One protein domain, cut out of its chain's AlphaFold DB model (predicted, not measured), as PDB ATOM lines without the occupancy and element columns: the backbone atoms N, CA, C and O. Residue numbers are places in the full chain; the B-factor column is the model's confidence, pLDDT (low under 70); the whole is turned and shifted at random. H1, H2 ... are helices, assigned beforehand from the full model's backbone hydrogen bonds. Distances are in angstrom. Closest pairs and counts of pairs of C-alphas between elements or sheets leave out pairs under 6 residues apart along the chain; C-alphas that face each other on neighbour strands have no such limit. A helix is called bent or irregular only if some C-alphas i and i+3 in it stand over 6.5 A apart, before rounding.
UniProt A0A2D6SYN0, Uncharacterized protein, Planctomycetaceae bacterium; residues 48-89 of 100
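Overview. This is residues 48 to 89 of the 100 residues of an uncharacterized protein of Planctomycetaceae bacterium (UniProt A0A2D6SYN0). With little regular structure, this is mostly loop, bent into a U: residues 48 to 62, ending in the short helix H1, make one side, the loop after H1 runs across as far as about residue 74, and residues 75 to 83, ending in the short helix H2, make the other side, from which residues 84 to 89 fold back towards the first. Residues 75 to 80, along that other side and into H2, stick out free of the rest. The printed part has 42 residues with two named helices, H1 then H2, and no named strand; its class is all helix, with 9 residues in named elements. It is only just compact, close to loose, with a radius of gyration of the C-alphas of 10.7 A and spans of 27 by 21 by 13 A.

Along the chain. H1 is residues 59 to 62, 4.6 A long, from C-alpha 59 at (-14.121, -52.456, -23.126). H2 is residues 79 to 83, 6.5 A long, ending at C-alpha 83 at (-26.033, -46.454, -25.184).

Arrangement. H1 and H2 are apart. In H2 the O i to N i+4 pair is within hydrogen-bond range; H1 is too short for one.

Size, cuts and confidence. The C-alphas of Lys 67 and Val 80, the two farthest apart, are 27.9 A apart. The link from H1 to H2 is long, with 16 residues. The printed part has no cut, and no printed residue is under 70 in pLDDT.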
ATOM      1  N   TYR A  48      -2.359 -46.285 -18.214       90.19
ATOM      2  CA  TYR A  48      -3.360 -47.020 -18.992       90.19
ATOM      3  C   TYR A  48      -4.710 -46.292 -19.160       90.19
ATOM      4  O   TYR A  48      -5.520 -46.701 -19.990       90.19
ATOM      5  N   HIS A  49      -4.954 -45.204 -18.425       93.12
ATOM      6  CA  HIS A  49      -6.129 -44.333 -18.560       93.12
ATOM      7  C   HIS A  49      -5.807 -42.981 -19.219       93.12
ATOM      8  O   HIS A  49      -6.700 -42.138 -19.369       93.12
ATOM      9  N   GLN A  50      -4.563 -42.766 -19.653       90.81
ATOM     10  CA  GLN A  50      -4.183 -41.546 -20.361       90.81
ATOM     11  C   GLN A  50      -4.997 -41.379 -21.643       90.81
ATOM     12  O   GLN A  50      -5.303 -42.341 -22.358       90.81
ATOM     13  N   ASN A  51      -5.356 -40.128 -21.932       89.38
ATOM     14  CA  ASN A  51      -6.210 -39.752 -23.060       89.38
ATOM     15  C   ASN A  51      -7.598 -40.416 -23.041       89.38
ATOM     16  O   ASN A  51      -8.282 -40.453 -24.065       89.38
ATOM     17  N   SER A  52      -8.053 -40.927 -21.892       90.19
ATOM     18  CA  SER A  52      -9.360 -41.585 -21.779       90.19
ATOM     19  C   SER A  52     -10.508 -40.718 -22.298       90.19
ATOM     20  O   SER A  52     -11.450 -41.277 -22.862       90.19
ATOM     21  N   TRP A  53     -10.391 -39.381 -22.220       85.94
ATOM     22  CA  TRP A  53     -11.365 -38.413 -22.746       85.94
ATOM     23  C   TRP A  53     -11.705 -38.582 -24.239       85.94
ATOM     24  O   TRP A  53     -12.827 -38.294 -24.659       85.94
ATOM     25  N   THR A  54     -10.776 -39.083 -25.053       89.25
ATOM     26  CA  THR A  54     -10.964 -39.225 -26.509       89.25
ATOM     27  C   THR A  54     -11.062 -40.675 -26.972       89.25
ATOM     28  O   THR A  54     -11.507 -40.934 -28.088       89.25
ATOM     29  N   ARG A  55     -10.710 -41.636 -26.118       90.19
ATOM     30  CA  ARG A  55     -10.696 -43.069 -26.442       90.19
ATOM     31  C   ARG A  55     -12.096 -43.673 -26.550       90.19
ATOM     32  O   ARG A  55     -13.061 -43.110 -26.056       90.19
ATOM     33  N   THR A  56     -12.259 -44.829 -27.175       90.44
ATOM     34  CA  THR A  56     -13.554 -45.556 -27.207       90.44
ATOM     35  C   THR A  56     -13.390 -47.050 -26.971       90.44
ATOM     36  O   THR A  56     -14.337 -47.812 -27.116       90.44
ATOM     37  N   ASP A  57     -12.188 -47.466 -26.597       92.19
ATOM     38  CA  ASP A  57     -11.744 -48.849 -26.481       92.19
ATOM     39  C   ASP A  57     -11.711 -49.334 -25.024       92.19
ATOM     40  O   ASP A  57     -11.034 -50.310 -24.715       92.19
ATOM     41  N   CYS A  58     -12.463 -48.682 -24.129       91.94
ATOM     42  CA  CYS A  58     -12.515 -48.996 -22.696       91.94
ATOM     43  C   CYS A  58     -12.832 -50.479 -22.433       91.94
ATOM     44  O   CYS A  58     -12.280 -51.098 -21.523       91.94
ATOM     45  N   MET A  59     -13.698 -51.064 -23.265       92.19
ATOM     46  CA  MET A  59     -14.121 -52.456 -23.126       92.19
ATOM     47  C   MET A  59     -12.991 -53.462 -23.366       92.19
ATOM     48  O   MET A  59     -13.059 -54.552 -22.815       92.19
ATOM     49  N   THR A  60     -11.906 -53.077 -24.050       93.31
ATOM     50  CA  THR A  60     -10.731 -53.943 -24.270       93.31
ATOM     51  C   THR A  60     -10.178 -54.518 -22.964       93.31
ATOM     52  O   THR A  60      -9.703 -55.650 -22.939       93.31
ATOM     53  N   CYS A  61     -10.257 -53.753 -21.868       92.88
ATOM     54  CA  CYS A  61      -9.859 -54.228 -20.544       92.88
ATOM     55  C   CYS A  61     -11.062 -54.558 -19.651       92.88
ATOM     56  O   CYS A  61     -11.011 -55.530 -18.899       92.88
ATOM     57  N   HIS A  62     -12.137 -53.767 -19.723       92.69
ATOM     58  CA  HIS A  62     -13.265 -53.855 -18.789       92.69
ATOM     59  C   HIS A  62     -14.296 -54.943 -19.114       92.69
ATOM     60  O   HIS A  62     -15.117 -55.254 -18.253       92.69
ATOM     61  N   GLU A  63     -14.276 -55.536 -20.308       91.00
ATOM     62  CA  GLU A  63     -15.156 -56.666 -20.637       91.00
ATOM     63  C   GLU A  63     -14.783 -57.900 -19.807       91.00
ATOM     64  O   GLU A  63     -15.603 -58.426 -19.055       91.00
ATOM     65  N   GLU A  64     -13.504 -58.281 -19.846       91.25
ATOM     66  CA  GLU A  64     -13.005 -59.493 -19.190       91.25
ATOM     67  C   GLU A  64     -12.144 -59.248 -17.949       91.25
ATOM     68  O   GLU A  64     -11.716 -60.199 -17.295       91.25
ATOM     69  N   GLY A  65     -11.930 -57.989 -17.576       92.38
ATOM     70  CA  GLY A  65     -11.150 -57.612 -16.400       92.38
ATOM     71  C   GLY A  65      -9.653 -57.867 -16.564       92.38
ATOM     72  O   GLY A  65      -8.994 -58.409 -15.679       92.38
ATOM     73  N   VAL A  66      -9.112 -57.507 -17.728       93.56
ATOM     74  CA  VAL A  66      -7.680 -57.639 -18.037       93.56
ATOM     75  C   VAL A  66      -6.860 -56.760 -17.090       93.56
ATOM     76  O   VAL A  66      -7.203 -55.597 -16.887       93.56
ATOM     77  N   LYS A  67      -5.747 -57.290 -16.557       88.31
ATOM     78  CA  LYS A  67      -4.845 -56.583 -15.620       88.31
ATOM     79  C   LYS A  67      -5.595 -55.968 -14.426       88.31
ATOM     80  O   LYS A  67      -5.404 -54.798 -14.109       88.31
ATOM     81  N   ASP A  68      -6.481 -56.756 -13.822       87.62
ATOM     82  CA  ASP A  68      -7.280 -56.372 -12.653       87.62
ATOM     83  C   ASP A  68      -8.251 -55.201 -12.897       87.62
ATOM     84  O   ASP A  68      -8.767 -54.592 -11.956       87.62
ATOM     85  N   ALA A  69      -8.556 -54.892 -14.163       91.19
ATOM     86  CA  ALA A  69      -9.611 -53.944 -14.489       91.19
ATOM     87  C   ALA A  69     -10.969 -54.449 -13.952       91.19
ATOM     88  O   ALA A  69     -11.306 -55.627 -14.109       91.19
ATOM     89  N   PRO A  70     -11.803 -53.582 -13.354       89.75
ATOM     90  CA  PRO A  70     -13.146 -53.969 -12.943       89.75
ATOM     91  C   PRO A  70     -13.986 -54.461 -14.129       89.75
ATOM     92  O   PRO A  70     -14.133 -53.743 -15.120       89.75
ATOM     93  N   LYS A  71     -14.571 -55.659 -14.012       91.69
ATOM     94  CA  LYS A  71     -15.474 -56.209 -15.035       91.69
ATOM     95  C   LYS A  71     -16.784 -55.424 -15.087       91.69
ATOM     96  O   LYS A  71     -17.483 -55.320 -14.074       91.69
ATOM     97  N   LEU A  72     -17.159 -54.932 -16.264       87.06
ATOM     98  CA  LEU A  72     -18.444 -54.272 -16.480       87.06
ATOM     99  C   LEU A  72     -19.554 -55.317 -16.662       87.06
ATOM    100  O   LEU A  72     -19.533 -56.113 -17.598       87.06
ATOM    101  N   LYS A  73     -20.564 -55.298 -15.788       80.31
ATOM    102  CA  LYS A  73     -21.743 -56.173 -15.896       80.31
ATOM    103  C   LYS A  73     -22.909 -55.412 -16.530       80.31
ATOM    104  O   LYS A  73     -23.616 -54.674 -15.853       80.31
ATOM    105  N   HIS A  74     -23.144 -55.618 -17.827       72.50
ATOM    106  CA  HIS A  74     -24.218 -54.936 -18.566       72.50
ATOM    107  C   HIS A  74     -25.639 -55.298 -18.108       72.50
ATOM    108  O   HIS A  74     -26.578 -54.547 -18.368       72.50
ATOM    109  N   THR A  75     -25.822 -56.434 -17.430       72.50
ATOM    110  CA  THR A  75     -27.142 -56.944 -17.023       72.50
ATOM    111  C   THR A  75     -27.848 -56.067 -15.992       72.50
ATOM    112  O   THR A  75     -29.066 -56.137 -15.882       72.50
ATOM    113  N   SER A  76     -27.109 -55.245 -15.244       73.12
ATOM    114  CA  SER A  76     -27.656 -54.321 -14.242       73.12
ATOM    115  C   SER A  76     -27.722 -52.868 -14.719       73.12
ATOM    116  O   SER A  76     -28.110 -51.998 -13.944       73.12
ATOM    117  N   LEU A  77     -27.320 -52.585 -15.963       79.56
ATOM    118  CA  LEU A  77     -27.341 -51.227 -16.501       79.56
ATOM    119  C   LEU A  77     -28.698 -50.926 -17.155       79.56
ATOM    120  O   LEU A  77     -29.194 -51.755 -17.924       79.56
ATOM    121  N   PRO A  78     -29.290 -49.743 -16.908       85.50
ATOM    122  CA  PRO A  78     -30.439 -49.286 -17.680       85.50
ATOM    123  C   PRO A  78     -30.034 -49.076 -19.145       85.50
ATOM    124  O   PRO A  78     -28.869 -48.801 -19.436       85.50
ATOM    125  N   ASP A  79     -30.981 -49.174 -20.077       88.75
ATOM    126  CA  ASP A  79     -30.671 -49.127 -21.516       88.75
ATOM    127  C   ASP A  79     -29.975 -47.825 -21.932       88.75
ATOM    128  O   ASP A  79     -28.988 -47.859 -22.663       88.75
ATOM    129  N   VAL A  80     -30.365 -46.696 -21.330       85.56
ATOM    130  CA  VAL A  80     -29.680 -45.407 -21.521       85.56
ATOM    131  C   VAL A  80     -28.186 -45.465 -21.174       85.56
ATOM    132  O   VAL A  80     -27.372 -44.826 -21.834       85.56
ATOM    133  N   ALA A  81     -27.791 -46.254 -20.171       83.75
ATOM    134  CA  ALA A  81     -26.390 -46.402 -19.786       83.75
ATOM    135  C   ALA A  81     -25.615 -47.329 -20.736       83.75
ATOM    136  O   ALA A  81     -24.406 -47.167 -20.877       83.75
ATOM    137  N   LYS A  82     -26.293 -48.269 -21.407       85.31
ATOM    138  CA  LYS A  82     -25.681 -49.124 -22.441       85.31
ATOM    139  C   LYS A  82     -25.387 -48.337 -23.720       85.31
ATOM    140  O   LYS A  82     -24.419 -48.633 -24.411       85.31
ATOM    141  N   GLU A  83     -26.212 -47.338 -24.025       85.81
ATOM    142  CA  GLU A  83     -26.033 -46.454 -25.184       85.81
ATOM    143  C   GLU A  83     -25.079 -45.281 -24.902       85.81
ATOM    144  O   GLU A  83     -24.453 -44.739 -25.821       85.81
ATOM    145  N   ALA A  84     -24.941 -44.887 -23.632       87.62
ATOM    146  CA  ALA A  84     -24.052 -43.812 -23.219       87.62
ATOM    147  C   ALA A  84     -22.575 -44.143 -23.484       87.62
ATOM    148  O   ALA A  84     -22.115 -45.282 -23.406       87.62
ATOM    149  N   LYS A  85     -21.774 -43.103 -23.742       90.12
ATOM    150  CA  LYS A  85     -20.314 -43.244 -23.700       90.12
ATOM    151  C   LYS A  85     -19.894 -43.344 -22.238       90.12
ATOM    152  O   LYS A  85     -20.378 -42.571 -21.422       90.12
ATOM    153  N   CYS A  86     -18.941 -44.219 -21.904       90.69
ATOM    154  CA  CYS A  86     -18.497 -44.422 -20.513       90.69
ATOM    155  C   CYS A  86     -18.176 -43.095 -19.793       90.69
ATOM    156  O   CYS A  86     -18.486 -42.915 -18.620       90.69
ATOM    157  N   ARG A  87     -17.621 -42.127 -20.527       91.44
ATOM    158  CA  ARG A  87     -17.250 -40.792 -20.034       91.44
ATOM    159  C   ARG A  87     -18.388 -39.845 -19.704       91.44
ATOM    160  O   ARG A  87     -18.144 -38.804 -19.110       91.44
ATOM    161  N   THR A  88     -19.613 -40.178 -20.088       90.44
ATOM    162  CA  THR A  88     -20.794 -39.450 -19.623       90.44
ATOM    163  C   THR A  88     -20.917 -39.545 -18.099       90.44
ATOM    164  O   THR A  88     -21.450 -38.636 -17.474       90.44
ATOM    165  N   CYS A  89     -20.387 -40.620 -17.503       89.75
ATOM    166  CA  CYS A  89     -20.484 -40.903 -16.074       89.75
ATOM    167  C   CYS A  89     -19.101 -41.015 -15.407       89.75
ATOM    168  O   CYS A  89     -18.887 -40.472 -14.328       89.75
TER     169      CYS A  89